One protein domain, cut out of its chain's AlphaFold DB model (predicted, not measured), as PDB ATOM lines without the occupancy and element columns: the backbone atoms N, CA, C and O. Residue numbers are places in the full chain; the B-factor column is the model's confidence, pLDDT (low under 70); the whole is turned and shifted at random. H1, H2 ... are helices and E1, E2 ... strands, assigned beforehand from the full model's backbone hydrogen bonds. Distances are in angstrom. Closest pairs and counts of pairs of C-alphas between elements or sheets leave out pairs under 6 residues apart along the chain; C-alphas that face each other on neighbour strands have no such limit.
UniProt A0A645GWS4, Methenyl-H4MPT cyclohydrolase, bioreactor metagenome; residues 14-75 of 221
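Overview. This is residues 14 to 75 of the 221 residues of the protein "Methenyl-H4MPT cyclohydrolase" of bioreactor metagenome (UniProt A0A645GWS4). Two parallel strands, E1 and E2, lie side by side, with the helix H3 packed over one face of the pair and crossing its strands. At one end of this unit the short helix H1 packs on the last turn of H3 and the beginning of E1, and the still shorter H2 lies farther out, near H1. Residues 14 to 15 add a short antiparallel pairing to E1 on its side away from E2. The printed part has 62 residues, with three named helices and two named strands in the order H1, H2, E1, H3, E2, and its class is mixed, helices and strands. It is compact, with a radius of gyration of the C-alphas of 11.2 A, and only just flat, with spans of 33 by 24 by 13 A.

Along the chain. H1 is residues 18 to 22, beginning at C-alpha 18 at (-36.161, 25.164, 43.944), and H2 is residues 26 to 29. E1, residues 40 to 45, is 16.5 A from first to last C-alpha. H3, residues 52 to 62, measures 15.2 A and ends at C-alpha 62 at (-39.666, 19.617, 42.929). E2, residues 69 to 74, measures 16.3 A and ends at C-alpha 74 at (-25.957, 32.847, 33.450).

Arrangement. E1 and E2 are parallel neighbours, with 20 degrees between their directions. C-alphas 44 and 73 face each other at 4.6 A, and N 42 and O 70, at 2.8 A, and N 72 and O 42, at 2.9 A, are within hydrogen-bond range. E1, H3 and E2 form a strand-helix-strand unit, two parallel neighbour strands with a helix between them along the chain, and its crossover is right-handed. The closest C-alphas of H3 and E2 are those of Ala 59 and Val 69, 6.3 A apart. H1 and H3 touch, and their closest C-alphas are those of Ala 22 and Cys 62, at 4.5 A. The closest C-alphas of H1 and E1, those of Ala 18 and Val 40, are 5.0 A apart. H1 and H2 are close but not clearly touching, with the C-alphas of Ala 20 and Ser 28 closest at 5.8 A. H2 and H3 are apart. In H1 and H3 every O i to N i+4 pair is within hydrogen-bond range; H2, with 4 residues, is too short for such a pair.

Size, cuts and confidence. The two C-alphas farthest apart, those of Thr 32 and Glu 48, are 33.1 A apart. The printed part, residues 14 to 75, has no cut. The link from H1 to H2 is tight, and the others are short. The mean pLDDT of the printed part is 96.1, and no printed residue is under 70.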
ATOM      1  N   GLY A  14     -26.258  24.260  40.095       93.25
ATOM      2  CA  GLY A  14     -27.632  24.582  40.473       93.25
ATOM      3  C   GLY A  14     -27.732  25.359  41.783       93.25
ATOM      4  O   GLY A  14     -27.066  25.044  42.767       93.25
ATOM      5  N   SER A  15     -28.597  26.369  41.824       95.62
ATOM      6  CA  SER A  15     -28.823  27.209  43.003       95.62
ATOM      7  C   SER A  15     -30.263  27.723  43.080       95.62
ATOM      8  O   SER A  15     -31.074  27.479  42.191       95.62
ATOM      9  N   GLY A  16     -30.588  28.446  44.152       96.06
ATOM     10  CA  GLY A  16     -31.875  29.126  44.296       96.06
ATOM     11  C   GLY A  16     -32.995  28.304  44.956       96.06
ATOM     12  O   GLY A  16     -32.758  27.184  45.421       96.06
ATOM     13  N   PRO A  17     -34.206  28.890  45.038       97.38
ATOM     14  CA  PRO A  17     -35.312  28.403  45.870       97.38
ATOM     15  C   PRO A  17     -35.822  26.994  45.561       97.38
ATOM     16  O   PRO A  17     -36.232  26.298  46.486       97.38
ATOM     17  N   ALA A  18     -35.742  26.523  44.312       97.94
ATOM     18  CA  ALA A  18     -36.161  25.164  43.944       97.94
ATOM     19  C   ALA A  18     -35.506  24.074  44.821       97.94
ATOM     20  O   ALA A  18     -36.114  23.048  45.125       97.94
ATOM     21  N   ARG A  19     -34.289  24.326  45.320       97.25
ATOM     22  CA  ARG A  19     -33.575  23.419  46.232       97.25
ATOM     23  C   ARG A  19     -34.252  23.264  47.592       97.25
ATOM     24  O   ARG A  19     -34.161  22.198  48.191       97.25
ATOM     25  N   ALA A  20     -34.948  24.292  48.077       97.44
ATOM     26  CA  ALA A  20     -35.709  24.216  49.322       97.44
ATOM     27  C   ALA A  20     -37.003  23.401  49.169       97.44
ATOM     28  O   ALA A  20     -37.498  22.890  50.169       97.44
ATOM     29  N   VAL A  21     -37.522  23.248  47.944       97.94
ATOM     30  CA  VAL A  21     -38.673  22.381  47.633       97.94
ATOM     31  C   VAL A  21     -38.214  20.932  47.457       97.94
ATOM     32  O   VAL A  21     -38.706  20.039  48.148       97.94
ATOM     33  N   ALA A  22     -37.224  20.700  46.584       97.06
ATOM     34  CA  ALA A  22     -36.703  19.362  46.293       97.06
ATOM     35  C   ALA A  22     -35.974  18.722  47.491       97.06
ATOM     36  O   ALA A  22     -36.052  17.510  47.692       97.06
ATOM     37  N   LYS A  23     -35.255  19.536  48.279       96.19
ATOM     38  CA  LYS A  23     -34.509  19.160  49.492       96.19
ATOM     39  C   LYS A  23     -33.648  17.892  49.343       96.19
ATOM     40  O   LYS A  23     -33.588  17.028  50.222       96.19
ATOM     41  N   ASN A  24     -32.980  17.760  48.200       94.69
ATOM     42  CA  ASN A  24     -32.235  16.564  47.800       94.69
ATOM     43  C   ASN A  24     -30.709  16.764  47.769       94.69
ATOM     44  O   ASN A  24     -29.991  15.885  47.297       94.69
ATOM     45  N   ASP A  25     -30.211  17.888  48.288       91.56
ATOM     46  CA  ASP A  25     -28.782  18.190  48.359       91.56
ATOM     47  C   ASP A  25     -28.324  18.523  49.786       91.56
ATOM     48  O   ASP A  25     -29.117  18.946  50.632       91.56
ATOM     49  N   ILE A  26     -27.019  18.383  50.034       90.06
ATOM     50  CA  ILE A  26     -26.428  18.512  51.371       90.06
ATOM     51  C   ILE A  26     -26.623  19.887  52.015       90.06
ATOM     52  O   ILE A  26     -26.699  19.955  53.237       90.06
ATOM     53  N   PHE A  27     -26.727  20.968  51.238       89.50
ATOM     54  CA  PHE A  27     -26.910  22.300  51.812       89.50
ATOM     55  C   PHE A  27     -28.390  22.576  52.108       89.50
ATOM     56  O   PHE A  27     -28.713  23.229  53.088       89.50
ATOM     57  N   SER A  28     -29.317  22.059  51.297       92.44
ATOM     58  CA  SER A  28     -30.754  22.138  51.612       92.44
ATOM     59  C   SER A  28     -31.121  21.287  52.836       92.44
ATOM     60  O   SER A  28     -32.002  21.640  53.617       92.44
ATOM     61  N   GLN A  29     -30.423  20.163  53.019       92.75
ATOM     62  CA  GLN A  29     -30.657  19.209  54.101       92.75
ATOM     63  C   GLN A  29     -29.998  19.619  55.419       92.75
ATOM     64  O   GLN A  29     -30.380  19.100  56.466       92.75
ATOM     65  N   CYS A  30     -29.053  20.560  55.390       90.44
ATOM     66  CA  CYS A  30     -28.398  21.047  56.599       90.44
ATOM     67  C   CYS A  30     -29.283  21.948  57.465       90.44
ATOM     68  O   CYS A  30     -28.994  22.183  58.639       90.44
ATOM     69  N   TRP A  31     -30.394  22.418  56.898       93.44
ATOM     70  CA  TRP A  31     -31.343  23.277  57.576       93.44
ATOM     71  C   TRP A  31     -32.729  22.635  57.662       93.44
ATOM     72  O   TRP A  31     -33.147  21.807  56.844       93.44
ATOM     73  N   THR A  32     -33.474  23.005  58.700       94.62
ATOM     74  CA  THR A  32     -34.790  22.411  58.967       94.62
ATOM     75  C   THR A  32     -35.865  22.925  58.018       94.62
ATOM     76  O   THR A  32     -36.830  22.205  57.768       94.62
ATOM     77  N   TYR A  33     -35.678  24.112  57.434       96.06
ATOM     78  CA  TYR A  33     -36.615  24.679  56.470       96.06
ATOM     79  C   TYR A  33     -36.798  23.759  55.257       96.06
ATOM     80  O   TYR A  33     -35.855  23.142  54.755       96.06
ATOM     81  N   GLN A  34     -38.038  23.658  54.806       97.19
ATOM     82  CA  GLN A  34     -38.422  23.059  53.542       97.19
ATOM     83  C   GLN A  34     -39.578  23.893  53.021       97.19
ATOM     84  O   GLN A  34     -40.508  24.187  53.774       97.19
ATOM     85  N   ASP A  35     -39.492  24.298  51.765       97.75
ATOM     86  CA  ASP A  35     -40.547  25.084  51.152       97.75
ATOM     87  C   ASP A  35     -41.646  24.165  50.602       97.75
ATOM     88  O   ASP A  35     -41.439  22.978  50.339       97.75
ATOM     89  N   THR A  36     -42.852  24.699  50.462       96.56
ATOM     90  CA  THR A  36     -43.997  24.004  49.871       96.56
ATOM     91  C   THR A  36     -44.730  25.002  48.992       96.56
ATOM     92  O   THR A  36     -45.600  25.741  49.451       96.56
ATOM     93  N   HIS A  37     -44.351  25.028  47.716       96.69
ATOM     94  CA  HIS A  37     -44.876  25.966  46.736       96.69
ATOM     95  C   HIS A  37     -45.108  25.272  45.387       96.69
ATOM     96  O   HIS A  37     -44.469  24.270  45.076       96.69
ATOM     97  N   HIS A  38     -46.054  25.788  44.601       95.50
ATOM     98  CA  HIS A  38     -46.459  25.211  43.313       95.50
ATOM     99  C   HIS A  38     -45.658  25.762  42.122       95.50
ATOM    100  O   HIS A  38     -45.675  25.158  41.053       95.50
ATOM    101  N   GLU A  39     -44.951  26.874  42.334       98.12
ATOM    102  CA  GLU A  39     -43.972  27.478  41.424       98.12
ATOM    103  C   GLU A  39     -42.577  27.440  42.030       98.12
ATOM    104  O   GLU A  39     -42.421  27.662  43.235       98.12
ATOM    105  N   VAL A  40     -41.566  27.207  41.192       98.19
ATOM    106  CA  VAL A  40     -40.168  27.126  41.622       98.19
ATOM    107  C   VAL A  40     -39.256  27.945  40.722       98.19
ATOM    108  O   VAL A  40     -39.407  27.976  39.502       98.19
ATOM    109  N   VAL A  41     -38.258  28.581  41.338       98.50
ATOM    110  CA  VAL A  41     -37.200  29.313  40.634       98.50
ATOM    111  C   VAL A  41     -35.874  28.596  40.842       98.50
ATOM    112  O   VAL A  41     -35.486  28.301  41.977       98.50
ATOM    113  N   PHE A  42     -35.160  28.346  39.751       97.94
ATOM    114  CA  PHE A  42     -33.861  27.688  39.749       97.94
ATOM    115  C   PHE A  42     -32.808  28.574  39.079       97.94
ATOM    116  O   PHE A  42     -32.977  29.031  37.951       97.94
ATOM    117  N   GLY A  43     -31.711  28.832  39.784       97.62
ATOM    118  CA  GLY A  43     -30.558  29.550  39.250       97.62
ATOM    119  C   GLY A  43     -29.545  28.572  38.667       97.62
ATOM    120  O   GLY A  43     -28.993  27.758  39.409       97.62
ATOM    121  N   ALA A  44     -29.273  28.683  37.371       96.69
ATOM    122  CA  ALA A  44     -28.346  27.845  36.628       96.69
ATOM    123  C   ALA A  44     -27.083  28.627  36.246       96.69
ATOM    124  O   ALA A  44     -27.118  29.526  35.403       96.69
ATOM    125  N   GLN A  45     -25.945  28.259  36.831       95.69
ATOM    126  CA  GLN A  45     -24.644  28.664  36.308       95.69
ATOM    127  C   GLN A  45     -24.231  27.657  35.233       95.69
ATOM    128  O   GLN A  45     -23.927  26.509  35.548       95.69
ATOM    129  N   THR A  46     -24.297  28.065  33.968       94.50
ATOM    130  CA  THR A  46     -24.168  27.167  32.811       94.50
ATOM    131  C   THR A  46     -23.630  27.903  31.585       94.50
ATOM    132  O   THR A  46     -23.811  29.113  31.434       94.50
ATOM    133  N   GLN A  47     -22.980  27.159  30.689       92.56
ATOM    134  CA  GLN A  47     -22.440  27.662  29.422       92.56
ATOM    135  C   GLN A  47     -23.499  27.731  28.307       92.56
ATOM    136  O   GLN A  47     -23.335  28.474  27.329       92.56
ATOM    137  N   GLU A  48     -24.600  26.998  28.476       91.25
ATOM    138  CA  GLU A  48     -25.668  26.818  27.495       91.25
ATOM    139  C   GLU A  48     -27.034  27.131  28.095       91.25
ATOM    140  O   GLU A  48     -27.246  26.986  29.298       91.25
ATOM    141  N   LEU A  49     -27.964  27.568  27.245       93.50
ATOM    142  CA  LEU A  49     -29.333  27.809  27.679       93.50
ATOM    143  C   LEU A  49     -30.001  26.478  28.064       93.50
ATOM    144  O   LEU A  49     -29.928  25.534  27.275       93.50
ATOM    145  N   PRO A  50     -30.657  26.408  29.237       94.44
ATOM    146  CA  PRO A  50     -31.458  25.254  29.631       94.44
ATOM    147  C   PRO A  50     -32.562  24.967  28.612       94.44
ATOM    148  O   PRO A  50     -33.156  25.897  28.063       94.44
ATOM    149  N   ASN A  51     -32.843  23.688  28.385       93.94
ATOM    150  CA  ASN A  51     -33.896  23.236  27.475       93.94
ATOM    151  C   ASN A  51     -35.100  22.638  28.230       93.94
ATOM    152  O   ASN A  51     -35.147  22.619  29.463       93.94
ATOM    153  N   GLU A  52     -36.084  22.133  27.488       96.25
ATOM    154  CA  GLU A  52     -37.303  21.528  28.033       96.25
ATOM    155  C   GLU A  52     -37.008  20.329  28.939       96.25
ATOM    156  O   GLU A  52     -37.711  20.098  29.921       96.25
ATOM    157  N   GLN A  53     -35.950  19.574  28.641       95.06
ATOM    158  CA  GLN A  53     -35.553  18.450  29.471       95.06
ATOM    159  C   GLN A  53     -34.963  18.904  30.809       95.06
ATOM    160  O   GLN A  53     -35.288  18.310  31.835       95.06
ATOM    161  N   ASP A  54     -34.146  19.960  30.828       95.25
ATOM    162  CA  ASP A  54     -33.658  20.537  32.085       95.25
ATOM    163  C   ASP A  54     -34.823  21.036  32.953       95.25
ATOM    164  O   ASP A  54     -34.833  20.812  34.165       95.25
ATOM    165  N   ALA A  55     -35.829  21.666  32.333       97.12
ATOM    166  CA  ALA A  55     -37.044  22.093  33.022       97.12
ATOM    167  C   ALA A  55     -37.828  20.904  33.596       97.12
ATOM    168  O   ALA A  55     -38.248  20.962  34.752       97.12
ATOM    169  N   GLN A  56     -37.968  19.811  32.837       97.88
ATOM    170  CA  GLN A  56     -38.626  18.591  33.309       97.88
ATOM    171  C   GLN A  56     -37.881  17.954  34.492       97.88
ATOM    172  O   GLN A  56     -38.509  17.607  35.486       97.88
ATOM    173  N   GLU A  57     -36.548  17.859  34.437       96.69
ATOM    174  CA  GLU A  57     -35.736  17.317  35.539       96.69
ATOM    175  C   GLU A  57     -35.938  18.113  36.844       96.69
ATOM    176  O   GLU A  57     -36.058  17.532  37.926       96.69
ATOM    177  N   ILE A  58     -36.002  19.446  36.753       97.31
ATOM    178  CA  ILE A  58     -36.256  20.325  37.905       97.31
ATOM    179  C   ILE A  58     -37.697  20.162  38.404       97.31
ATOM    180  O   ILE A  58     -37.912  20.065  39.616       97.31
ATOM    181  N   ALA A  59     -38.668  20.115  37.487       98.00
ATOM    182  CA  ALA A  59     -40.084  19.929  37.789       98.00
ATOM    183  C   ALA A  59     -40.321  18.627  38.564       98.00
ATOM    184  O   ALA A  59     -40.943  18.646  39.627       98.00
ATOM    185  N   ASP A  60     -39.744  17.521  38.089       97.81
ATOM    186  CA  ASP A  60     -39.859  16.198  38.703       97.81
ATOM    187  C   ASP A  60     -39.240  16.175  40.105       97.81
ATOM    188  O   ASP A  60     -39.857  15.690  41.060       97.81
ATOM    189  N   ALA A  61     -38.042  16.752  40.260       97.00
ATOM    190  CA  ALA A  61     -37.368  16.845  41.554       97.00
ATOM    191  C   ALA A  61     -38.168  17.681  42.570       97.00
ATOM    192  O   ALA A  61     -38.190  17.355  43.758       97.00
ATOM    193  N   CYS A  62     -38.842  18.735  42.102       98.00
ATOM    194  CA  CYS A  62     -39.666  19.617  42.929       98.00
ATOM    195  C   CYS A  62     -41.130  19.161  43.049       98.00
ATOM    196  O   CYS A  62     -41.869  19.725  43.852       98.00
ATOM    197  N   ARG A  63     -41.550  18.142  42.286       97.62
ATOM    198  CA  ARG A  63     -42.936  17.648  42.186       97.62
ATOM    199  C   ARG A  63     -43.942  18.738  41.785       97.62
ATOM    200  O   ARG A  63     -45.028  18.822  42.355       97.62
ATOM    201  N   VAL A  64     -43.576  19.556  40.801       98.06
ATOM    202  CA  VAL A  64     -44.429  20.604  40.209       98.06
ATOM    203  C   VAL A  64     -44.592  20.383  38.705       98.06
ATOM    204  O   VAL A  64     -43.880  19.576  38.114       98.06
ATOM    205  N   SER A  65     -45.524  21.093  38.069       97.81
ATOM    206  CA  SER A  65     -45.648  21.087  36.605       97.81
ATOM    207  C   SER A  65     -44.504  21.882  35.949       97.81
ATOM    208  O   SER A  65     -44.132  22.927  36.485       97.81
ATOM    209  N   PRO A  66     -43.984  21.474  34.771       97.56
ATOM    210  CA  PRO A  66     -42.927  22.207  34.061       97.56
ATOM    211  C   PRO A  66     -43.271  23.666  33.732       97.56
ATOM    212  O   PRO A  66     -42.393  24.520  33.744       97.56
ATOM    213  N   GLU A  67     -44.550  23.973  33.496       97.81
ATOM    214  CA  GLU A  67     -45.049  25.342  33.270       97.81
ATOM    215  C   GLU A  67     -44.846  26.285  34.468       97.81
ATOM    216  O   GLU A  67     -44.842  27.499  34.294       97.81
ATOM    217  N   ASN A  68     -44.619  25.726  35.660       98.31
ATOM    218  CA  ASN A  68     -44.367  26.461  36.896       98.31
ATOM    219  C   ASN A  68     -42.869  26.503  37.270       98.31
ATOM    220  O   ASN A  68     -42.518  26.869  38.398       98.31
ATOM    221  N   VAL A  69     -41.980  26.084  36.362       98.50
ATOM    222  CA  VAL A  69     -40.526  26.121  36.552       98.50
ATOM    223  C   VAL A  69     -39.940  27.332  35.837       98.50
ATOM    224  O   VAL A  69     -40.010  27.453  34.617       98.50
ATOM    225  N   TYR A  70     -39.269  28.195  36.598       98.50
ATOM    226  CA  TYR A  70     -38.554  29.353  36.070       98.50
ATOM    227  C   TYR A  70     -37.048  29.148  36.234       98.50
ATOM    228  O   TYR A  70     -36.559  28.970  37.351       98.50
ATOM    229  N   ILE A  71     -36.296  29.200  35.131       98.12
ATOM    230  CA  ILE A  71     -34.842  28.999  35.150       98.12
ATOM    231  C   ILE A  71     -34.119  30.296  34.790       98.12
ATOM    232  O   ILE A  71     -34.273  30.829  33.693       98.12
ATOM    233  N   LEU A  72     -33.291  30.788  35.711       98.12
ATOM    234  CA  LEU A  72     -32.400  31.924  35.489       98.12
ATOM    235  C   LEU A  72     -31.009  31.398  35.142       98.12
ATOM    236  O   LEU A  72     -30.310  30.891  36.017       98.12
ATOM    237  N   ALA A  73     -30.605  31.515  33.878       96.94
ATOM    238  CA  ALA A  73     -29.319  31.016  33.400       96.94
ATOM    239  C   ALA A  73     -28.297  32.144  33.206       96.94
ATOM    240  O   ALA A  73     -28.597  33.169  32.592       96.94
ATOM    241  N   ALA A  74     -27.073  31.942  33.693       97.12
ATOM    242  CA  ALA A  74     -25.957  32.847  33.450       97.12
ATOM    243  C   ALA A  74     -24.637  32.083  33.316       97.12
ATOM    244  O   ALA A  74     -24.361  31.147  34.066       97.12
ATOM    245  N   ARG A  75     -23.790  32.544  32.393       96.12
ATOM    246  CA  ARG A  75     -22.398  32.097  32.280       96.12
ATOM    247  C   ARG A  75     -21.545  32.676  33.401       96.12
ATOM    248  O   ARG A  75     -21.804  33.808  33.822       96.12
TER     249      ARG A  75